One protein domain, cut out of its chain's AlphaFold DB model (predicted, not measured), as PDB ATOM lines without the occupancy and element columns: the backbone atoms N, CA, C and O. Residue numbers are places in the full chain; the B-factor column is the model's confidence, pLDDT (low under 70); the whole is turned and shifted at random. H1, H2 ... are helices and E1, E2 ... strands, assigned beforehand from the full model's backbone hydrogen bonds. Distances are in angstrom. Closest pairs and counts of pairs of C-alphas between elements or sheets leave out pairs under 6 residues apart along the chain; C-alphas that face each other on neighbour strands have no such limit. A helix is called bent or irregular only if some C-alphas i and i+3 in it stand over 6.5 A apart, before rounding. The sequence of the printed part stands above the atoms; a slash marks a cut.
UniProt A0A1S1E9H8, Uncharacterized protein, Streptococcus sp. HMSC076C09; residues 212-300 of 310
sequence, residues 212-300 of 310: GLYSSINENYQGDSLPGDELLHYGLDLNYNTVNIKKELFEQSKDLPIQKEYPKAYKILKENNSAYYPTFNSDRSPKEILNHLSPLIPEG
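What this domain is: This is residues 212 to 300 of the 310 residues of an uncharacterized protein of Streptococcus sp. HMSC076C09 (UniProt A0A1S1E9H8). A short two-stranded hairpin, E1 and E2, has E3 beside E2 and small helices round it: H1 and H2 pack together by E1, and H3 sits by the hairpin's open end. H6, the longest helix, spans from H1 to H4, and H4 and H5 make a corner. The 89 printed residues run H1 H2 E1 E2 H3 H4 H5 E3 H6, six helices and three strands, of mixed class; E1 and E2 form an antiparallel sheet. The whole is compact, with a radius of gyration of the C-alphas of 12.7 A and spans of 35 by 29 by 25 A.

How they stand to each other: Start at H1, residues 213 to 217; it touches H2, residues 227 to 233, closest at C-alphas 214 and 228, 5.3 A. Next find the hairpin of E1, residues 236 to 239, and E2, residues 242 to 245, antiparallel at 149 degrees, with N 237 and O 244 within hydrogen-bond range at 2.9 A. H3, residues 247 to 252, is close to H2 but not clearly touching, about perpendicular at 89 degrees; their closest C-alphas, 233 and 248, are 8.0 A apart. H4, residues 257 to 261, and H5, residues 263 to 269, touch only at the corner, closest at C-alphas 259 and 266, 5.4 A. E3, residues 274 to 278, pairs with no named strand, yet its C-alpha 276 is 5.0 A from C-alpha 243 of E2, their closest pair. H6, residues 286 to 296, touches H1, closest at C-alphas 217 and 286, 4.2 A, and H4, closest at C-alphas 258 and 295, 4.7 A. Every O i to N i+4 pair is within hydrogen-bond range in H1 to H5, and 5 of 7 in H6.

Where its parts are: Find C-alpha 213 at (-22.747, 24.112, -22.419), where H1 begins. E3 is 13.4 A long and H5 10.1 A. H6 runs 15.6 A to C-alpha 296 at (-24.159, 11.521, -29.536); it is irregular, with C-alphas 292 and 295 7.4 A apart.

The domain as a whole: The two C-alphas farthest apart, of Gln 222 and Lys 264, are 37.3 A apart. The printed part has no cut, no link is long, and no printed residue is under 70 in pLDDT.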
ATOM      1  N   GLY A 212     -20.952  27.786 -19.603       88.06
ATOM      2  CA  GLY A 212     -20.945  26.335 -19.831       88.06
ATOM      3  C   GLY A 212     -21.981  25.898 -20.873       88.06
ATOM      4  O   GLY A 212     -22.923  26.636 -21.155       88.06
ATOM      5  N   LEU A 213     -21.832  24.692 -21.429       89.81
ATOM      6  CA  LEU A 213     -22.747  24.112 -22.419       89.81
ATOM      7  C   LEU A 213     -24.171  24.010 -21.881       89.81
ATOM      8  O   LEU A 213     -25.087  24.408 -22.582       89.81
ATOM      9  N   TYR A 214     -24.350  23.564 -20.632       90.38
ATOM     10  CA  TYR A 214     -25.672  23.484 -20.005       90.38
ATOM     11  C   TYR A 214     -26.366  24.853 -19.946       90.38
ATOM     12  O   TYR A 214     -27.517  24.998 -20.342       90.38
ATOM     13  N   SER A 215     -25.659  25.892 -19.498       89.81
ATOM     14  CA  SER A 215     -26.214  27.250 -19.461       89.81
ATOM     15  C   SER A 215     -26.470  27.803 -20.862       89.81
ATOM     16  O   SER A 215     -27.479  28.464 -21.071       89.81
ATOM     17  N   SER A 216     -25.577  27.517 -21.814       89.88
ATOM     18  CA  SER A 216     -25.666  28.033 -23.184       89.88
ATOM     19  C   SER A 216     -26.776  27.353 -23.990       89.88
ATOM     20  O   SER A 216     -27.426  28.008 -24.784       89.88
ATOM     21  N   ILE A 217     -27.033  26.055 -23.791       89.94
ATOM     22  CA  ILE A 217     -28.099  25.341 -24.515       89.94
ATOM     23  C   ILE A 217     -29.498  25.665 -23.985       89.94
ATOM     24  O   ILE A 217     -30.474  25.603 -24.722       89.94
ATOM     25  N   ASN A 218     -29.581  26.040 -22.709       90.00
ATOM     26  CA  ASN A 218     -30.815  26.492 -22.072       90.00
ATOM     27  C   ASN A 218     -31.029  28.007 -22.241       90.00
ATOM     28  O   ASN A 218     -32.005  28.551 -21.720       90.00
ATOM     29  N   GLU A 219     -30.116  28.705 -22.923       86.62
ATOM     30  CA  GLU A 219     -30.215  30.143 -23.138       86.62
ATOM     31  C   GLU A 219     -31.503  30.467 -23.904       86.62
ATOM     32  O   GLU A 219     -31.814  29.844 -24.915       86.62
ATOM     33  N   ASN A 220     -32.271  31.437 -23.400       82.25
ATOM     34  CA  ASN A 220     -33.546  31.894 -23.969       82.25
ATOM     35  C   ASN A 220     -34.662  30.833 -24.074       82.25
ATOM     36  O   ASN A 220     -35.729  31.143 -24.606       82.25
ATOM     37  N   TYR A 221     -34.474  29.626 -23.535       84.19
ATOM     38  CA  TYR A 221     -35.506  28.593 -23.537       84.19
ATOM     39  C   TYR A 221     -36.633  28.927 -22.544       84.19
ATOM     40  O   TYR A 221     -36.380  29.337 -21.412       84.19
ATOM     41  N   GLN A 222     -37.889  28.751 -22.970       77.69
ATOM     42  CA  GLN A 222     -39.086  29.157 -22.207       77.69
ATOM     43  C   GLN A 222     -40.029  27.994 -21.844       77.69
ATOM     44  O   GLN A 222     -41.129  28.236 -21.353       77.69
ATOM     45  N   GLY A 223     -39.648  26.743 -22.116       79.19
ATOM     46  CA  GLY A 223     -40.455  25.563 -21.784       79.19
ATOM     47  C   GLY A 223     -40.195  25.013 -20.377       79.19
ATOM     48  O   GLY A 223     -39.185  25.325 -19.751       79.19
ATOM     49  N   ASP A 224     -41.082  24.128 -19.916       77.56
ATOM     50  CA  ASP A 224     -41.016  23.533 -18.569       77.56
ATOM     51  C   ASP A 224     -39.905  22.477 -18.404       77.56
ATOM     52  O   ASP A 224     -39.492  22.183 -17.285       77.56
ATOM     53  N   SER A 225     -39.417  21.899 -19.508       83.62
ATOM     54  CA  SER A 225     -38.337  20.902 -19.525       83.62
ATOM     55  C   SER A 225     -37.133  21.460 -20.267       83.62
ATOM     56  O   SER A 225     -37.220  21.676 -21.476       83.62
ATOM     57  N   LEU A 226     -36.032  21.699 -19.551       88.19
ATOM     58  CA  LEU A 226     -34.816  22.281 -20.112       88.19
ATOM     59  C   LEU A 226     -34.125  21.297 -21.077       88.19
ATOM     60  O   LEU A 226     -33.940  20.133 -20.712       88.19
ATOM     61  N   PRO A 227     -33.657  21.745 -22.258       88.25
ATOM     62  CA  PRO A 227     -32.893  20.905 -23.187       88.25
ATOM     63  C   PRO A 227     -31.680  20.226 -22.536       88.25
ATOM     64  O   PRO A 227     -31.395  19.056 -22.783       88.25
ATOM     65  N   GLY A 228     -30.976  20.940 -21.653       90.12
ATOM     66  CA  GLY A 228     -29.851  20.384 -20.903       90.12
ATOM     67  C   GLY A 228     -30.242  19.222 -19.983       90.12
ATOM     68  O   GLY A 228     -29.456  18.289 -19.825       90.12
ATOM     69  N   ASP A 229     -31.451  19.241 -19.413       90.38
ATOM     70  CA  ASP A 229     -31.944  18.143 -18.576       90.38
ATOM     71  C   ASP A 229     -32.295  16.930 -19.434       90.38
ATOM     72  O   ASP A 229     -31.992  15.801 -19.058       90.38
ATOM     73  N   GLU A 230     -32.887  17.133 -20.608       89.19
ATOM     74  CA  GLU A 230     -33.169  16.053 -21.558       89.19
ATOM     75  C   GLU A 230     -31.877  15.371 -22.044       89.19
ATOM     76  O   GLU A 230     -31.771  14.143 -22.026       89.19
ATOM     77  N   LEU A 231     -30.838  16.148 -22.365       91.25
ATOM     78  CA  LEU A 231     -29.510  15.610 -22.687       91.25
ATOM     79  C   LEU A 231     -28.910  14.814 -21.520       91.25
ATOM     80  O   LEU A 231     -28.351  13.735 -21.731       91.25
ATOM     81  N   LEU A 232     -29.086  15.288 -20.284       91.31
ATOM     82  CA  LEU A 232     -28.655  14.557 -19.095       91.31
ATOM     83  C   LEU A 232     -29.396  13.222 -18.937       91.31
ATOM     84  O   LEU A 232     -28.764  12.231 -18.556       91.31
ATOM     85  N   HIS A 233     -30.696  13.173 -19.253       87.75
ATOM     86  CA  HIS A 233     -31.488  11.935 -19.259       87.75
ATOM     87  C   HIS A 233     -30.992  10.939 -20.314       87.75
ATOM     88  O   HIS A 233     -30.918   9.748 -20.017       87.75
ATOM     89  N   TYR A 234     -30.562  11.420 -21.487       85.38
ATOM     90  CA  TYR A 234     -29.877  10.598 -22.493       85.38
ATOM     91  C   TYR A 234     -28.481  10.123 -22.056       85.38
ATOM     92  O   TYR A 234     -27.862   9.318 -22.746       85.38
ATOM     93  N   GLY A 235     -27.964  10.596 -20.920       90.88
ATOM     94  CA  GLY A 235     -26.639  10.244 -20.413       90.88
ATOM     95  C   GLY A 235     -25.519  11.177 -20.879       90.88
ATOM     96  O   GLY A 235     -24.348  10.808 -20.766       90.88
ATOM     97  N   LEU A 236     -25.849  12.370 -21.380       93.56
ATOM     98  CA  LEU A 236     -24.895  13.424 -21.731       93.56
ATOM     99  C   LEU A 236     -24.826  14.462 -20.608       93.56
ATOM    100  O   LEU A 236     -25.681  15.333 -20.477       93.56
ATOM    101  N   ASP A 237     -23.785  14.372 -19.787       91.81
ATOM    102  CA  ASP A 237     -23.565  15.283 -18.666       91.81
ATOM    103  C   ASP A 237     -22.698  16.472 -19.096       91.81
ATOM    104  O   ASP A 237     -21.487  16.353 -19.316       91.81
ATOM    105  N   LEU A 238     -23.357  17.617 -19.269       90.50
ATOM    106  CA  LEU A 238     -22.759  18.851 -19.759       90.50
ATOM    107  C   LEU A 238     -22.121  19.631 -18.601       90.50
ATOM    108  O   LEU A 238     -22.817  20.276 -17.817       90.50
ATOM    109  N   ASN A 239     -20.790  19.654 -18.539       76.94
ATOM    110  CA  ASN A 239     -20.038  20.410 -17.536       76.94
ATOM    111  C   ASN A 239     -19.015  21.335 -18.211       76.94
ATOM    112  O   ASN A 239     -18.116  20.867 -18.908       76.94
ATOM    113  N   TYR A 240     -19.124  22.655 -18.017       75.81
ATOM    114  CA  TYR A 240     -18.378  23.650 -18.807       75.81
ATOM    115  C   TYR A 240     -18.491  23.348 -20.319       75.81
ATOM    116  O   TYR A 240     -19.611  23.176 -20.780       75.81
ATOM    117  N   ASN A 241     -17.397  23.268 -21.095       82.88
ATOM    118  CA  ASN A 241     -17.418  22.732 -22.477       82.88
ATOM    119  C   ASN A 241     -16.996  21.264 -22.590       82.88
ATOM    120  O   ASN A 241     -16.446  20.838 -23.603       82.88
ATOM    121  N   THR A 242     -17.237  20.487 -21.546       89.38
ATOM    122  CA  THR A 242     -16.993  19.049 -21.528       89.38
ATOM    123  C   THR A 242     -18.329  18.324 -21.524       89.38
ATOM    124  O   THR A 242     -19.250  18.691 -20.794       89.38
ATOM    125  N   VAL A 243     -18.426  17.271 -22.325       93.50
ATOM    126  CA  VAL A 243     -19.563  16.354 -22.348       93.50
ATOM    127  C   VAL A 243     -19.080  15.032 -21.774       93.50
ATOM    128  O   VAL A 243     -18.370  14.263 -22.432       93.50
ATOM    129  N   ASN A 244     -19.425  14.795 -20.511       92.06
ATOM    130  CA  ASN A 244     -19.135  13.539 -19.840       92.06
ATOM    131  C   ASN A 244     -20.206  12.517 -20.221       92.06
ATOM    132  O   ASN A 244     -21.402  12.805 -20.185       92.06
ATOM    133  N   ILE A 245     -19.771  11.316 -20.589       92.06
ATOM    134  CA  ILE A 245     -20.676  10.262 -21.035       92.06
ATOM    135  C   ILE A 245     -21.010   9.349 -19.864       92.06
ATOM    136  O   ILE A 245     -20.124   8.723 -19.275       92.06
ATOM    137  N   LYS A 246     -22.298   9.263 -19.533       90.88
ATOM    138  CA  LYS A 246     -22.805   8.291 -18.569       90.88
ATOM    139  C   LYS A 246     -23.122   6.961 -19.258       90.88
ATOM    140  O   LYS A 246     -23.269   6.889 -20.479       90.88
ATOM    141  N   LYS A 247     -23.210   5.879 -18.481       86.38
ATOM    142  CA  LYS A 247     -23.430   4.524 -19.025       86.38
ATOM    143  C   LYS A 247     -24.788   4.393 -19.708       86.38
ATOM    144  O   LYS A 247     -24.906   3.680 -20.701       86.38
ATOM    145  N   GLU A 248     -25.764   5.131 -19.197       87.25
ATOM    146  CA  GLU A 248     -27.140   5.235 -19.664       87.25
ATOM    147  C   GLU A 248     -27.206   5.528 -21.165       87.25
ATOM    148  O   GLU A 248     -28.017   4.914 -21.855       87.25
ATOM    149  N   LEU A 249     -26.293   6.354 -21.696       90.00
ATOM    150  CA  LEU A 249     -26.226   6.647 -23.130       90.00
ATOM    151  C   LEU A 249     -26.106   5.365 -23.964       90.00
ATOM    152  O   LEU A 249     -26.821   5.182 -24.949       90.00
ATOM    153  N   PHE A 250     -25.219   4.457 -23.557       89.19
ATOM    154  CA  PHE A 250     -24.951   3.217 -24.283       89.19
ATOM    155  C   PHE A 250     -26.003   2.133 -24.034       89.19
ATOM    156  O   PHE A 250     -26.163   1.237 -24.860       89.19
ATOM    157  N   GLU A 251     -26.699   2.189 -22.900       85.75
ATOM    158  CA  GLU A 251     -27.758   1.236 -22.553       85.75
ATOM    159  C   GLU A 251     -29.080   1.577 -23.253       85.75
ATOM    160  O   GLU A 251     -29.796   0.677 -23.698       85.75
ATOM    161  N   GLN A 252     -29.382   2.870 -23.383       78.44
ATOM    162  CA  GLN A 252     -30.640   3.370 -23.936       78.44
ATOM    163  C   GLN A 252     -30.594   3.557 -25.459       78.44
ATOM    164  O   GLN A 252     -31.628   3.448 -26.115       78.44
ATOM    165  N   SER A 253     -29.410   3.786 -26.038       75.12
ATOM    166  CA  SER A 253     -29.271   4.145 -27.455       75.12
ATOM    167  C   SER A 253     -28.490   3.088 -28.234       75.12
ATOM    168  O   SER A 253     -27.259   3.062 -28.228       75.12
ATOM    169  N   LYS A 254     -29.214   2.207 -28.936       71.62
ATOM    170  CA  LYS A 254     -28.610   1.129 -29.744       71.62
ATOM    171  C   LYS A 254     -28.078   1.586 -31.106       71.62
ATOM    172  O   LYS A 254     -27.259   0.875 -31.676       71.62
ATOM    173  N   ASP A 255     -28.496   2.759 -31.580       82.94
ATOM    174  CA  ASP A 255     -28.195   3.279 -32.920       82.94
ATOM    175  C   ASP A 255     -27.710   4.738 -32.870       82.94
ATOM    176  O   ASP A 255     -28.264   5.626 -33.514       82.94
ATOM    177  N   LEU A 256     -26.673   5.011 -32.073       92.19
ATOM    178  CA  LEU A 256     -26.062   6.342 -32.046       92.19
ATOM    179  C   LEU A 256     -25.309   6.619 -33.364       92.19
ATOM    180  O   LEU A 256     -24.498   5.773 -33.766       92.19
ATOM    181  N   PRO A 257     -25.472   7.799 -33.995       94.69
ATOM    182  CA  PRO A 257     -24.778   8.136 -35.243       94.69
ATOM    183  C   PRO A 257     -23.256   7.970 -35.152       94.69
ATOM    184  O   PRO A 257     -22.625   7.410 -36.054       94.69
ATOM    185  N   ILE A 258     -22.659   8.347 -34.011       95.81
ATOM    186  CA  ILE A 258     -21.215   8.225 -33.761       95.81
ATOM    187  C   ILE A 258     -20.683   6.798 -33.950       95.81
ATOM    188  O   ILE A 258     -19.522   6.626 -34.310       95.81
ATOM    189  N   GLN A 259     -21.504   5.762 -33.750       94.19
ATOM    190  CA  GLN A 259     -21.076   4.376 -33.934       94.19
ATOM    191  C   GLN A 259     -20.751   4.064 -35.400       94.19
ATOM    192  O   GLN A 259     -19.819   3.301 -35.663       94.19
ATOM    193  N   LYS A 260     -21.521   4.635 -36.335       93.88
ATOM    194  CA  LYS A 260     -21.355   4.437 -37.782       93.88
ATOM    195  C   LYS A 260     -20.380   5.457 -38.365       93.88
ATOM    196  O   LYS A 260     -19.490   5.073 -39.119       93.88
ATOM    197  N   GLU A 261     -20.532   6.727 -37.995       95.81
ATOM    198  CA  GLU A 261     -19.749   7.837 -38.551       95.81
ATOM    199  C   GLU A 261     -18.317   7.883 -38.000       95.81
ATOM    200  O   GLU A 261     -17.373   8.123 -38.750       95.81
ATOM    201  N   TYR A 262     -18.138   7.603 -36.702       97.12
ATOM    202  CA  TYR A 262     -16.851   7.724 -36.005       97.12
ATOM    203  C   TYR A 262     -16.591   6.508 -35.096       97.12
ATOM    204  O   TYR A 262     -16.496   6.632 -33.868       97.12
ATOM    205  N   PRO A 263     -16.427   5.298 -35.665       96.62
ATOM    206  CA  PRO A 263     -16.333   4.059 -34.889       96.62
ATOM    207  C   PRO A 263     -15.157   4.042 -33.902       96.62
ATOM    208  O   PRO A 263     -15.227   3.361 -32.877       96.62
ATOM    209  N   LYS A 264     -14.074   4.780 -34.182       97.81
ATOM    210  CA  LYS A 264     -12.964   4.957 -33.237       97.81
ATOM    211  C   LYS A 264     -13.367   5.843 -32.056       97.81
ATOM    212  O   LYS A 264     -13.190   5.418 -30.919       97.81
ATOM    213  N   ALA A 265     -13.977   7.003 -32.302       97.62
ATOM    214  CA  ALA A 265     -14.487   7.879 -31.246       97.62
ATOM    215  C   ALA A 265     -15.479   7.142 -30.330       97.62
ATOM    216  O   ALA A 265     -15.364   7.198 -29.107       97.62
ATOM    217  N   TYR A 266     -16.391   6.361 -30.915       96.12
ATOM    218  CA  TYR A 266     -17.342   5.547 -30.159       96.12
ATOM    219  C   TYR A 266     -16.667   4.493 -29.263       96.12
ATOM    220  O   TYR A 266     -17.146   4.211 -28.164       96.12
ATOM    221  N   LYS A 267     -15.550   3.896 -29.703       96.12
ATOM    222  CA  LYS A 267     -14.753   2.993 -28.855       96.12
ATOM    223  C   LYS A 267     -14.120   3.749 -27.693       96.12
ATOM    224  O   LYS A 267     -14.258   3.291 -26.566       96.12
ATOM    225  N   ILE A 268     -13.513   4.907 -27.962       97.12
ATOM    226  CA  ILE A 268     -12.859   5.731 -26.939       97.12
ATOM    227  C   ILE A 268     -13.856   6.161 -25.853       97.12
ATOM    228  O   ILE A 268     -13.548   6.017 -24.674       97.12
ATOM    229  N   LEU A 269     -15.061   6.615 -26.223       95.06
ATOM    230  CA  LEU A 269     -16.086   7.060 -25.262       95.06
ATOM    231  C   LEU A 269     -16.586   5.967 -24.308       95.06
ATOM    232  O   LEU A 269     -17.160   6.271 -23.266       95.06
ATOM    233  N   LYS A 270     -16.393   4.690 -24.651       92.81
ATOM    234  CA  LYS A 270     -16.737   3.566 -23.767       92.81
ATOM    235  C   LYS A 270     -15.657   3.276 -22.728       92.81
ATOM    236  O   LYS A 270     -15.860   2.438 -21.849       92.81
ATOM    237  N   GLU A 271     -14.508   3.932 -22.826       92.56
ATOM    238  CA  GLU A 271     -13.401   3.757 -21.899       92.56
ATOM    239  C   GLU A 271     -13.473   4.755 -20.740       92.56
ATOM    240  O   GLU A 271     -13.989   5.865 -20.861       92.56
ATOM    241  N   ASN A 272     -12.914   4.373 -19.590       88.75
ATOM    242  CA  ASN A 272     -12.826   5.267 -18.435       88.75
ATOM    243  C   ASN A 272     -11.918   6.474 -18.729       88.75
ATOM    244  O   ASN A 272     -10.921   6.347 -19.441       88.75
ATOM    245  N   ASN A 273     -12.208   7.607 -18.080       89.06
ATOM    246  CA  ASN A 273     -11.505   8.884 -18.267       89.06
ATOM    247  C   ASN A 273     -11.528   9.372 -19.726       89.06
ATOM    248  O   ASN A 273     -10.563   9.976 -20.198       89.06
ATOM    249  N   SER A 274     -12.612   9.079 -20.438       93.06
ATOM    250  CA  SER A 274     -12.898   9.648 -21.746       93.06
ATOM    251  C   SER A 274     -14.012  10.684 -21.638       93.06
ATOM    252  O   SER A 274     -14.860  10.616 -20.746       93.06
ATOM    253  N   ALA A 275     -13.984  11.660 -22.535       94.44
ATOM    254  CA  ALA A 275     -15.047  12.640 -22.685       94.44
ATOM    255  C   ALA A 275     -15.078  13.160 -24.121       94.44
ATOM    256  O   ALA A 275     -14.124  12.982 -24.893       94.44
ATOM    257  N   TYR A 276     -16.182  13.814 -24.461       96.31
ATOM    258  CA  TYR A 276     -16.311  14.574 -25.690       96.31
ATOM    259  C   TYR A 276     -16.139  16.071 -25.411       96.31
ATOM    260  O   TYR A 276     -16.660  16.600 -24.429       96.31
ATOM    261  N   TYR A 277     -15.402  16.749 -26.286       94.88
ATOM    262  CA  TYR A 277     -15.121  18.176 -26.224       94.88
ATOM    263  C   TYR A 277     -15.608  18.824 -27.524       94.88
ATOM    264  O   TYR A 277     -14.903  18.755 -28.539       94.88
ATOM    265  N   PRO A 278     -16.814  19.417 -27.526       94.00
ATOM    266  CA  PRO A 278     -17.289  20.211 -28.649       94.00
ATOM    267  C   PRO A 278     -16.320  21.359 -28.941       94.00
ATOM    268  O   PRO A 278     -15.876  22.049 -28.021       94.00
ATOM    269  N   THR A 279     -15.994  21.571 -30.214       90.75
ATOM    270  CA  THR A 279     -15.118  22.671 -30.642       90.75
ATOM    271  C   THR A 279     -15.893  23.665 -31.477       90.75
ATOM    272  O   THR A 279     -16.579  23.253 -32.396       90.75
ATOM    273  N   PHE A 280     -15.756  24.961 -31.219       88.38
ATOM    274  CA  PHE A 280     -16.539  25.998 -31.889       88.38
ATOM    275  C   PHE A 280     -15.634  27.002 -32.595       88.38
ATOM    276  O   PHE A 280     -14.721  27.567 -31.991       88.38
ATOM    277  N   ASN A 281     -15.932  27.277 -33.863       74.62
ATOM    278  CA  ASN A 281     -15.219  28.292 -34.645       74.62
ATOM    279  C   ASN A 281     -15.858  29.691 -34.530       74.62
ATOM    280  O   ASN A 281     -15.233  30.682 -34.905       74.62
ATOM    281  N   SER A 282     -17.083  29.783 -34.003       71.56
ATOM    282  CA  SER A 282     -17.891  31.011 -33.939       71.56
ATOM    283  C   SER A 282     -18.716  31.094 -32.640       71.56
ATOM    284  O   SER A 282     -18.250  30.682 -31.570       71.56
ATOM    285  N   ASP A 283     -19.894  31.717 -32.681       72.69
ATOM    286  CA  ASP A 283     -20.812  31.810 -31.544       72.69
ATOM    287  C   ASP A 283     -21.398  30.440 -31.175       72.69
ATOM    288  O   ASP A 283     -21.547  29.568 -32.024       72.69
ATOM    289  N   ARG A 284     -21.696  30.251 -29.885       84.00
ATOM    290  CA  ARG A 284     -22.235  29.001 -29.323       84.00
ATOM    291  C   ARG A 284     -23.731  29.146 -29.076       84.00
ATOM    292  O   ARG A 284     -24.157  29.148 -27.924       84.00
ATOM    293  N   SER A 285     -24.503  29.344 -30.140       87.88
ATOM    294  CA  SER A 285     -25.961  29.348 -30.005       87.88
ATOM    295  C   SER A 285     -26.451  27.966 -29.551       87.88
ATOM    296  O   SER A 285     -25.781  26.962 -29.827       87.88
ATOM    297  N   PRO A 286     -27.623  27.876 -28.901       89.06
ATOM    298  CA  PRO A 286     -28.215  26.593 -28.531       89.06
ATOM    299  C   PRO A 286     -28.282  25.590 -29.697       89.06
ATOM    300  O   PRO A 286     -27.919  24.421 -29.550       89.06
ATOM    301  N   LYS A 287     -28.649  26.067 -30.894       88.31
ATOM    302  CA  LYS A 287     -28.702  25.260 -32.120       88.31
ATOM    303  C   LYS A 287     -27.330  24.742 -32.556       88.31
ATOM    304  O   LYS A 287     -27.214  23.584 -32.950       88.31
ATOM    305  N   GLU A 288     -26.299  25.582 -32.486       89.94
ATOM    306  CA  GLU A 288     -24.937  25.165 -32.823       89.94
ATOM    307  C   GLU A 288     -24.434  24.111 -31.835       89.94
ATOM    308  O   GLU A 288     -23.858  23.101 -32.233       89.94
ATOM    309  N   ILE A 289     -24.729  24.275 -30.544       91.56
ATOM    310  CA  ILE A 289     -24.385  23.275 -29.531       91.56
ATOM    311  C   ILE A 289     -25.038  21.930 -29.869       91.56
ATOM    312  O   ILE A 289     -24.339  20.920 -29.927       91.56
ATOM    313  N   LEU A 290     -26.341  21.901 -30.163       91.75
ATOM    314  CA  LEU A 290     -27.030  20.665 -30.548       91.75
ATOM    315  C   LEU A 290     -26.456  20.027 -31.816       91.75
ATOM    316  O   LEU A 290     -26.284  18.808 -31.860       91.75
ATOM    317  N   ASN A 291     -26.095  20.828 -32.820       91.81
ATOM    318  CA  ASN A 291     -25.438  20.330 -34.030       91.81
ATOM    319  C   ASN A 291     -24.097  19.641 -33.710       91.81
ATOM    320  O   ASN A 291     -23.799  18.559 -34.224       91.81
ATOM    321  N   HIS A 292     -23.313  20.219 -32.801       94.00
ATOM    322  CA  HIS A 292     -22.047  19.634 -32.357       94.00
ATOM    323  C   HIS A 292     -22.248  18.391 -31.477       94.00
ATOM    324  O   HIS A 292     -21.383  17.513 -31.455       94.00
ATOM    325  N   LEU A 293     -23.377  18.280 -30.773       94.44
ATOM    326  CA  LEU A 293     -23.752  17.100 -29.985       94.44
ATOM    327  C   LEU A 293     -24.446  16.010 -30.815       94.44
ATOM    328  O   LEU A 293     -24.548  14.878 -30.346       94.44
ATOM    329  N   SER A 294     -24.871  16.308 -32.045       93.75
ATOM    330  CA  SER A 294     -25.667  15.404 -32.884       93.75
ATOM    331  C   SER A 294     -25.097  13.986 -33.047       93.75
ATOM    332  O   SER A 294     -25.896  13.056 -33.085       93.75
ATOM    333  N   PRO A 295     -23.765  13.746 -33.100       95.31
ATOM    334  CA  PRO A 295     -23.239  12.382 -33.178       95.31
ATOM    335  C   PRO A 295     -23.610  11.515 -31.966       95.31
ATOM    336  O   PRO A 295     -23.649  10.288 -32.065       95.31
ATOM    337  N   LEU A 296     -23.855  12.150 -30.819       94.44
ATOM    338  CA  LEU A 296     -24.159  11.521 -29.536       94.44
ATOM    339  C   LEU A 296     -25.661  11.466 -29.233       94.44
ATOM    340  O   LEU A 296     -26.035  10.956 -28.182       94.44
ATOM    341  N   ILE A 297     -26.510  11.984 -30.119       91.75
ATOM    342  CA  ILE A 297     -27.962  12.017 -29.940       91.75
ATOM    343  C   ILE A 297     -28.588  11.041 -30.951       91.75
ATOM    344  O   ILE A 297     -28.185  11.052 -32.116       91.75
ATOM    345  N   PRO A 298     -29.544  10.181 -30.548       87.06
ATOM    346  CA  PRO A 298     -30.224   9.276 -31.473       87.06
ATOM    347  C   PRO A 298     -30.845   9.999 -32.676       87.06
ATOM    348  O   PRO A 298     -31.428  11.079 -32.535       87.06
ATOM    349  N   GLU A 299     -30.762   9.384 -33.861       82.56
ATOM    350  CA  GLU A 299     -31.405   9.919 -35.065       82.56
ATOM    351  C   GLU A 299     -32.914  10.094 -34.839       82.56
ATOM    352  O   GLU A 299     -33.586   9.212 -34.306       82.56
ATOM    353  N   GLY A 300     -33.450  11.243 -35.254       77.69
ATOM    354  CA  GLY A 300     -34.877  11.539 -35.128       77.69
ATOM    355  C   GLY A 300     -35.339  11.958 -33.730       77.69
ATOM    356  O   GLY A 300     -36.536  12.153 -33.561       77.69
TER     357      GLY A 300